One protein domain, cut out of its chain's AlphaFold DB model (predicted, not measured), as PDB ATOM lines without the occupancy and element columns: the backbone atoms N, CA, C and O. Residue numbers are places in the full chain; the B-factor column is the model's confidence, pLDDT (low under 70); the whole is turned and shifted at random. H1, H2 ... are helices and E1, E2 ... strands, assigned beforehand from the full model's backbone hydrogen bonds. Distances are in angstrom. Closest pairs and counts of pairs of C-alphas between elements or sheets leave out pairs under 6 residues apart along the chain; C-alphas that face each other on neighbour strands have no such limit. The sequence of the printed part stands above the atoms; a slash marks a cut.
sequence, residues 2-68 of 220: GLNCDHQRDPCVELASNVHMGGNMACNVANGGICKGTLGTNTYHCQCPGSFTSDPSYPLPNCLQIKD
ATOM      1  N   GLY A   2      26.550  20.393 -39.167       61.95
ATOM      2  CA  GLY A   2      25.360  19.562 -38.941       61.95
ATOM      3  C   GLY A   2      24.868  18.868 -40.217       61.95
ATOM      4  O   GLY A   2      25.199  19.307 -41.318       61.95
ATOM      5  N   LEU A   3      24.083  17.793 -40.059       65.78
ATOM      6  CA  LEU A   3      23.548  16.967 -41.159       65.78
ATOM      7  C   LEU A   3      22.788  17.788 -42.220       65.78
ATOM      8  O   LEU A   3      22.805  17.425 -43.390       65.78
ATOM      9  N   ASN A   4      22.195  18.917 -41.817       76.90
ATOM     10  CA  ASN A   4      21.382  19.794 -42.665       76.90
ATOM     11  C   ASN A   4      22.029  21.160 -42.969       76.90
ATOM     12  O   ASN A   4      21.378  22.032 -43.528       76.90
ATOM     13  N   CYS A   5      23.293  21.390 -42.589       74.61
ATOM     14  CA  CYS A   5      23.946  22.706 -42.687       74.61
ATOM     15  C   CYS A   5      23.268  23.847 -41.892       74.61
ATOM     16  O   CYS A   5      23.627  25.006 -42.093       74.61
ATOM     17  N   ASP A   6      22.382  23.525 -40.945       81.51
ATOM     18  CA  ASP A   6      21.607  24.493 -40.149       81.51
ATOM     19  C   ASP A   6      22.472  25.399 -39.249       81.51
ATOM     20  O   ASP A   6      22.029  26.459 -38.811       81.51
ATOM     21  N   HIS A   7      23.725  25.015 -38.978       81.23
ATOM     22  CA  HIS A   7      24.651  25.797 -38.160       81.23
ATOM     23  C   HIS A   7      25.779  26.407 -38.996       81.23
ATOM     24  O   HIS A   7      26.474  25.703 -39.737       81.23
ATOM     25  N   GLN A   8      26.025  27.708 -38.832       86.22
ATOM     26  CA  GLN A   8      27.207  28.354 -39.404       86.22
ATOM     27  C   GLN A   8      28.492  27.750 -38.819       86.22
ATOM     28  O   GLN A   8      28.547  27.405 -37.640       86.22
ATOM     29  N   ARG A   9      29.528  27.593 -39.655       89.37
ATOM     30  CA  ARG A   9      30.830  27.080 -39.209       89.37
ATOM     31  C   ARG A   9      31.509  28.101 -38.295       89.37
ATOM     32  O   ARG A   9      31.541  29.277 -38.642       89.37
ATOM     33  N   ASP A  10      32.063  27.655 -37.179       93.49
ATOM     34  CA  ASP A  10      32.922  28.464 -36.325       93.49
ATOM     35  C   ASP A  10      34.398  28.185 -36.668       93.49
ATOM     36  O   ASP A  10      34.888  27.094 -36.354       93.49
ATOM     37  N   PRO A  11      35.123  29.143 -37.280       94.68
ATOM     38  CA  PRO A  11      36.535  28.972 -37.619       94.68
ATOM     39  C   PRO A  11      37.449  28.804 -36.399       94.68
ATOM     40  O   PRO A  11      38.573  28.325 -36.548       94.68
ATOM     41  N   CYS A  12      36.996  29.157 -35.191       96.09
ATOM     42  CA  CYS A  12      37.732  28.860 -33.967       96.09
ATOM     43  C   CYS A  12      37.715  27.361 -33.635       96.09
ATOM     44  O   CYS A  12      38.678  26.852 -33.068       96.09
ATOM     45  N   VAL A  13      36.676  26.625 -34.022       94.07
ATOM     46  CA  VAL A  13      36.610  25.172 -33.812       94.07
ATOM     47  C   VAL A  13      37.237  24.431 -34.990       94.07
ATOM     48  O   VAL A  13      38.107  23.586 -34.790       94.07
ATOM     49  N   GLU A  14      36.839  24.772 -36.216       91.62
ATOM     50  CA  GLU A  14      37.262  24.069 -37.430       91.62
ATOM     51  C   GLU A  14      37.211  24.962 -38.676       91.62
ATOM     52  O   GLU A  14      36.339  25.818 -38.825       91.62
ATOM     53  N   LEU A  15      38.127  24.727 -39.616       91.00
ATOM     54  CA  LEU A  15      38.169  25.421 -40.904       91.00
ATOM     55  C   LEU A  15      37.525  24.564 -41.999       91.00
ATOM     56  O   LEU A  15      37.392  23.351 -41.874       91.00
ATOM     57  N   ALA A  16      37.136  25.189 -43.112       87.19
ATOM     58  CA  ALA A  16      36.595  24.463 -44.263       87.19
ATOM     59  C   ALA A  16      37.628  23.535 -44.937       87.19
ATOM     60  O   ALA A  16      37.241  22.614 -45.650       87.19
ATOM     61  N   SER A  17      38.924  23.789 -44.722       82.10
ATOM     62  CA  SER A  17      40.035  22.946 -45.173       82.10
ATOM     63  C   SER A  17      40.645  22.207 -43.985       82.10
ATOM     64  O   SER A  17      40.985  22.835 -42.986       82.10
ATOM     65  N   ASN A  18      40.871  20.899 -44.130       78.05
ATOM     66  CA  ASN A  18      41.508  20.059 -43.105       78.05
ATOM     67  C   ASN A  18      43.040  20.221 -43.038       78.05
ATOM     68  O   ASN A  18      43.702  19.503 -42.296       78.05
ATOM     69  N   VAL A  19      43.624  21.124 -43.834       86.01
ATOM     70  CA  VAL A  19      45.080  21.355 -43.866       86.01
ATOM     71  C   VAL A  19      45.544  22.209 -42.683       86.01
ATOM     72  O   VAL A  19      46.685  22.104 -42.239       86.01
ATOM     73  N   HIS A  20      44.666  23.068 -42.170       89.42
ATOM     74  CA  HIS A  20      44.992  24.046 -41.140       89.42
ATOM     75  C   HIS A  20      44.198  23.766 -39.868       89.42
ATOM     76  O   HIS A  20      43.044  23.342 -39.917       89.42
ATOM     77  N   MET A  21      44.823  24.011 -38.721       92.18
ATOM     78  CA  MET A  21      44.170  23.846 -37.426       92.18
ATOM     79  C   MET A  21      43.120  24.941 -37.203       92.18
ATOM     80  O   MET A  21      43.296  26.080 -37.644       92.18
ATOM     81  N   GLY A  22      42.044  24.599 -36.490       94.26
ATOM     82  CA  GLY A  22      41.040  25.568 -36.052       94.26
ATOM     83  C   GLY A  22      41.644  26.651 -35.155       94.26
ATOM     84  O   GLY A  22      42.649  26.436 -34.466       94.26
ATOM     85  N   GLY A  23      41.016  27.824 -35.145       96.50
ATOM     86  CA  GLY A  23      41.539  29.006 -34.466       96.50
ATOM     87  C   GLY A  23      41.780  28.829 -32.963       96.50
ATOM     88  O   GLY A  23      42.712  29.415 -32.440       96.50
ATOM     89  N   ASN A  24      41.041  27.978 -32.248       97.27
ATOM     90  CA  ASN A  24      41.276  27.716 -30.822       97.27
ATOM     91  C   ASN A  24      42.644  27.071 -30.568       97.27
ATOM     92  O   ASN A  24      43.317  27.397 -29.586       97.27
ATOM     93  N   MET A  25      43.064  26.181 -31.469       96.23
ATOM     94  CA  MET A  25      44.391  25.575 -31.431       96.23
ATOM     95  C   MET A  25      45.446  26.590 -31.880       96.23
ATOM     96  O   MET A  25      46.411  26.817 -31.154       96.23
ATOM     97  N   ALA A  26      45.219  27.271 -33.011       96.68
ATOM     98  CA  ALA A  26      46.157  28.260 -33.547       96.68
ATOM     99  C   ALA A  26      46.398  29.433 -32.581       96.68
ATOM    100  O   ALA A  26      47.535  29.841 -32.374       96.68
ATOM    101  N   CYS A  27      45.346  29.965 -31.960       97.86
ATOM    102  CA  CYS A  27      45.404  31.063 -30.993       97.86
ATOM    103  C   CYS A  27      45.842  30.613 -29.593       97.86
ATOM    104  O   CYS A  27      45.886  31.447 -28.691       97.86
ATOM    105  N   ASN A  28      46.159  29.329 -29.398       95.99
ATOM    106  CA  ASN A  28      46.635  28.779 -28.133       95.99
ATOM    107  C   ASN A  28      45.692  29.079 -26.945       95.99
ATOM    108  O   ASN A  28      46.104  29.539 -25.877       95.99
ATOM    109  N   VAL A  29      44.392  28.828 -27.142       96.94
ATOM    110  CA  VAL A  29      43.341  29.121 -26.147       96.94
ATOM    111  C   VAL A  29      43.550  28.341 -24.846       96.94
ATOM    112  O   VAL A  29      43.267  28.855 -23.767       96.94
ATOM    113  N   ALA A  30      44.142  27.144 -24.921       95.00
ATOM    114  CA  ALA A  30      44.498  26.343 -23.748       95.00
ATOM    115  C   ALA A  30      45.464  27.064 -22.784       95.00
ATOM    116  O   ALA A  30      45.415  26.819 -21.582       95.00
ATOM    117  N   ASN A  31      46.301  27.979 -23.290       93.94
ATOM    118  CA  ASN A  31      47.215  28.803 -22.495       93.94
ATOM    119  C   ASN A  31      46.697  30.241 -22.282       93.94
ATOM    120  O   ASN A  31      47.475  31.146 -21.980       93.94
ATOM    121  N   GLY A  32      45.388  30.468 -22.443       94.85
ATOM    122  CA  GLY A  32      44.739  31.759 -22.191       94.85
ATOM    123  C   GLY A  32      44.665  32.696 -23.399       94.85
ATOM    124  O   GLY A  32      44.332  33.870 -23.235       94.85
ATOM    125  N   GLY A  33      44.980  32.216 -24.603       97.04
ATOM    126  CA  GLY A  33      44.701  32.961 -25.827       97.04
ATOM    127  C   GLY A  33      43.206  33.101 -26.102       97.04
ATOM    128  O   GLY A  33      42.385  32.347 -25.584       97.04
ATOM    129  N   ILE A  34      42.839  34.071 -26.938       98.14
ATOM    130  CA  ILE A  34      41.444  34.308 -27.326       98.14
ATOM    131  C   ILE A  34      41.332  34.211 -28.843       98.14
ATOM    132  O   ILE A  34      42.021  34.935 -29.562       98.14
ATOM    133  N   CYS A  35      40.433  33.350 -29.318       98.30
ATOM    134  CA  CYS A  35      40.043  33.277 -30.719       98.30
ATOM    135  C   CYS A  35      38.733  34.041 -30.945       98.30
ATOM    136  O   CYS A  35      37.756  33.838 -30.225       98.30
ATOM    137  N   LYS A  36      38.711  34.924 -31.946       97.85
ATOM    138  CA  LYS A  36      37.508  35.637 -32.397       97.85
ATOM    139  C   LYS A  36      37.261  35.324 -33.865       97.85
ATOM    140  O   LYS A  36      37.908  35.906 -34.735       97.85
ATOM    141  N   GLY A  37      36.363  34.379 -34.122       95.36
ATOM    142  CA  GLY A  37      35.993  33.919 -35.457       95.36
ATOM    143  C   GLY A  37      34.828  34.694 -36.066       95.36
ATOM    144  O   GLY A  37      33.931  35.144 -35.356       95.36
ATOM    145  N   THR A  38      34.808  34.819 -37.391       95.22
ATOM    146  CA  THR A  38      33.620  35.254 -38.137       95.22
ATOM    147  C   THR A  38      32.847  34.022 -38.597       95.22
ATOM    148  O   THR A  38      33.326  33.258 -39.440       95.22
ATOM    149  N   LEU A  39      31.649  33.822 -38.040       92.65
ATOM    150  CA  LEU A  39      30.817  32.654 -38.331       92.65
ATOM    151  C   LEU A  39      30.516  32.525 -39.831       92.65
ATOM    152  O   LEU A  39      30.287  33.507 -40.534       92.65
ATOM    153  N   GLY A  40      30.539  31.288 -40.323       90.54
ATOM    154  CA  GLY A  40      30.347  30.963 -41.735       90.54
ATOM    155  C   GLY A  40      31.577  31.196 -42.616       90.54
ATOM    156  O   GLY A  40      31.500  30.950 -43.817       90.54
ATOM    157  N   THR A  41      32.710  31.625 -42.053       91.98
ATOM    158  CA  THR A  41      33.960  31.886 -42.790       91.98
ATOM    159  C   THR A  41      35.132  31.072 -42.227       91.98
ATOM    160  O   THR A  41      34.983  30.376 -41.226       91.98
ATOM    161  N   ASN A  42      36.308  31.176 -42.858       91.21
ATOM    162  CA  ASN A  42      37.585  30.676 -42.322       91.21
ATOM    163  C   ASN A  42      38.367  31.759 -41.551       91.21
ATOM    164  O   ASN A  42      39.509  31.535 -41.157       91.21
ATOM    165  N   THR A  43      37.788  32.949 -41.384       94.15
ATOM    166  CA  THR A  43      38.481  34.124 -40.857       94.15
ATOM    167  C   THR A  43      38.340  34.186 -39.346       94.15
ATOM    168  O   THR A  43      37.233  34.156 -38.806       94.15
ATOM    169  N   TYR A  44      39.467  34.314 -38.656       96.54
ATOM    170  CA  TYR A  44      39.511  34.538 -37.220       96.54
ATOM    171  C   TYR A  44      40.705  35.419 -36.852       96.54
ATOM    172  O   TYR A  44      41.680  35.512 -37.597       96.54
ATOM    173  N   HIS A  45      40.631  36.053 -35.688       97.84
ATOM    174  CA  HIS A  45      41.722  36.823 -35.105       97.84
ATOM    175  C   HIS A  45      42.126  36.232 -33.760       97.84
ATOM    176  O   HIS A  45      41.267  35.870 -32.952       97.84
ATOM    177  N   CYS A  46      43.432  36.176 -33.514       98.10
ATOM    178  CA  CYS A  46      43.978  35.763 -32.230       98.10
ATOM    179  C   CYS A  46      44.375  36.975 -31.393       98.10
ATOM    180  O   CYS A  46      45.049  37.881 -31.882       98.10
ATOM    181  N   GLN A  47      44.030  36.950 -30.110       97.82
ATOM    182  CA  GLN A  47      44.717  37.739 -29.095       97.82
ATOM    183  C   GLN A  47      45.607  36.790 -28.299       97.82
ATOM    184  O   GLN A  47      45.108  35.916 -27.586       97.82
ATOM    185  N   CYS A  48      46.920  36.943 -28.455       95.05
ATOM    186  CA  CYS A  48      47.862  36.028 -27.832       95.05
ATOM    187  C   CYS A  48      47.971  36.249 -26.321       95.05
ATOM    188  O   CYS A  48      47.931  37.398 -25.862       95.05
ATOM    189  N   PRO A  49      48.146  35.167 -25.546       91.80
ATOM    190  CA  PRO A  49      48.468  35.280 -24.134       91.80
ATOM    191  C   PRO A  49      49.861  35.897 -23.945       91.80
ATOM    192  O   PRO A  49      50.664  35.976 -24.875       91.80
ATOM    193  N   GLY A  50      50.156  36.339 -22.719       87.53
ATOM    194  CA  GLY A  50      51.364  37.107 -22.387       87.53
ATOM    195  C   GLY A  50      52.658  36.515 -22.951       87.53
ATOM    196  O   GLY A  50      53.390  37.245 -23.605       87.53
ATOM    197  N   SER A  51      52.877  35.209 -22.790       89.20
ATOM    198  CA  SER A  51      54.111  34.506 -23.176       89.20
ATOM    199  C   SER A  51      54.152  33.998 -24.624       89.20
ATOM    200  O   SER A  51      55.106  33.317 -24.985       89.20
ATOM    201  N   PHE A  52      53.140  34.276 -25.453       92.70
ATOM    202  CA  PHE A  52      53.049  33.742 -26.818       92.70
ATOM    203  C   PHE A  52      52.819  34.846 -27.850       92.70
ATOM    204  O   PHE A  52      52.209  35.877 -27.568       92.70
ATOM    205  N   THR A  53      53.317  34.631 -29.059       93.01
ATOM    206  CA  THR A  53      53.240  35.545 -30.196       93.01
ATOM    207  C   THR A  53      52.966  34.769 -31.481       93.01
ATOM    208  O   THR A  53      53.016  33.538 -31.506       93.01
ATOM    209  N   SER A  54      52.629  35.489 -32.546       94.85
ATOM    210  CA  SER A  54      52.401  34.900 -33.861       94.85
ATOM    211  C   SER A  54      53.678  34.288 -34.420       94.85
ATOM    212  O   SER A  54      54.690  34.981 -34.509       94.85
ATOM    213  N   ASP A  55      53.592  33.037 -34.854       94.86
ATOM    214  CA  ASP A  55      54.606  32.364 -35.655       94.86
ATOM    215  C   ASP A  55      54.438  32.767 -37.135       94.86
ATOM    216  O   ASP A  55      53.394  32.452 -37.724       94.86
ATOM    217  N   PRO A  56      55.422  33.452 -37.756       93.23
ATOM    218  CA  PRO A  56      55.360  33.853 -39.163       93.23
ATOM    219  C   PRO A  56      55.384  32.681 -40.151       93.23
ATOM    220  O   PRO A  56      55.043  32.867 -41.317       93.23
ATOM    221  N   SER A  57      55.807  31.488 -39.720       94.65
ATOM    222  CA  SER A  57      55.854  30.299 -40.577       94.65
ATOM    223  C   SER A  57      54.469  29.695 -40.841       94.65
ATOM    224  O   SER A  57      54.300  28.926 -41.790       94.65
ATOM    225  N   TYR A  58      53.463  30.064 -40.040       95.05
ATOM    226  CA  TYR A  58      52.090  29.596 -40.184       95.05
ATOM    227  C   TYR A  58      51.219  30.635 -40.923       95.05
ATOM    228  O   TYR A  58      51.191  31.803 -40.534       95.05
ATOM    229  N   PRO A  59      50.468  30.242 -41.975       93.16
ATOM    230  CA  PRO A  59      49.831  31.184 -42.906       93.16
ATOM    231  C   PRO A  59      48.599  31.913 -42.354       93.16
ATOM    232  O   PRO A  59      48.127  32.867 -42.970       93.16
ATOM    233  N   LEU A  60      48.043  31.459 -41.229       94.80
ATOM    234  CA  LEU A  60      46.864  32.058 -40.604       94.80
ATOM    235  C   LEU A  60      47.237  32.717 -39.266       94.80
ATOM    236  O   LEU A  60      48.275  32.390 -38.680       94.80
ATOM    237  N   PRO A  61      46.396  33.624 -38.737       97.22
ATOM    238  CA  PRO A  61      46.599  34.197 -37.412       97.22
ATOM    239  C   PRO A  61      46.795  33.102 -36.363       97.22
ATOM    240  O   PRO A  61      46.080  32.100 -36.346       97.22
ATOM    241  N   ASN A  62      47.797  33.261 -35.508       96.79
ATOM    242  CA  ASN A  62      48.165  32.247 -34.532       96.79
ATOM    243  C   ASN A  62      48.946  32.866 -33.362       96.79
ATOM    244  O   ASN A  62      49.309  34.040 -33.404       96.79
ATOM    245  N   CYS A  63      49.185  32.059 -32.333       96.86
ATOM    246  CA  CYS A  63      49.959  32.369 -31.134       96.86
ATOM    247  C   CYS A  63      50.863  31.182 -30.769       96.86
ATOM    248  O   CYS A  63      50.893  30.742 -29.616       96.86
ATOM    249  N   LEU A  64      51.509  30.597 -31.782       94.93
ATOM    250  CA  LEU A  64      52.249  29.340 -31.657       94.93
ATOM    251  C   LEU A  64      53.711  29.543 -31.244       94.93
ATOM    252  O   LEU A  64      54.307  28.637 -30.669       94.93
ATOM    253  N   GLN A  65      54.278  30.728 -31.480       92.51
ATOM    254  CA  GLN A  65      55.651  31.029 -31.097       92.51
ATOM    255  C   GLN A  65      55.697  31.532 -29.650       92.51
ATOM    256  O   GLN A  65      54.879  32.353 -29.232       92.51
ATOM    257  N   ILE A  66      56.664  31.065 -28.864       89.95
ATOM    258  CA  ILE A  66      56.924  31.623 -27.532       89.95
ATOM    259  C   ILE A  66      57.499  33.031 -27.706       89.95
ATOM    260  O   ILE A  66      58.368  33.252 -28.550       89.95
ATOM    261  N   LYS A  67      57.032  33.993 -26.904       88.51
ATOM    262  CA  LYS A  67      57.702  35.288 -26.802       88.51
ATOM    263  C   LYS A  67      59.061  35.080 -26.163       88.51
ATOM    264  O   LYS A  67      59.164  34.899 -24.955       88.51
ATOM    265  N   ASP A  68      60.085  35.142 -26.992       88.95
ATOM    266  CA  ASP A  68      61.462  35.176 -26.549       88.95
ATOM    267  C   ASP A  68      62.100  36.486 -26.995       88.95
ATOM    268  O   ASP A  68      62.357  36.716 -28.177       88.95
TER     269      ASP A  68
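AT A GLANCE: This is residues 2 to 68 of the 220 residues of the protein "EGF-like domain-containing protein" of Schistosoma mansoni (UniProt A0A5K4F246). This domain has little regular structure: mostly loops, with a small antiparallel hairpin, E1 and E2, and the short helix H1 over one face of it. Its two ends lie toward opposite ends of the long axis. Of 67 printed residues, 12 are in named elements, in the order H1, E1, E2, class mixed. It is compact, with a radius of gyration of the C-alphas of 12.3 A and spans of 46 by 21 by 15 A.

HOW THE PARTS SIT: The closest C-alphas of H1, residues 23 to 26, and E1, residues 34 to 37, are Asn 24 and Cys 35, 5.7 A apart. E2, residues 44 to 47, forms a hairpin with E1, at 163 degrees; N 36 and O 45 are 2.9 A apart, within hydrogen-bond range. H1 is too short for an O i to N i+4 pair; its 1 O i to N i+3 pair is within range.

IN THESE COORDINATES: H1, 4.8 A long, begins at C-alpha 23 (41.539, 29.006, -34.466). E1 measures 9.8 A. E2, 10.2 A, ends at C-alpha 47 (44.717, 37.739, -29.095).

THE WHOLE: C-alphas Asn 4 and Asp 68, the farthest apart, are 45.9 A apart. The printed part has no cut and no long link between named elements. Residues 2 to 3 have pLDDT under 70.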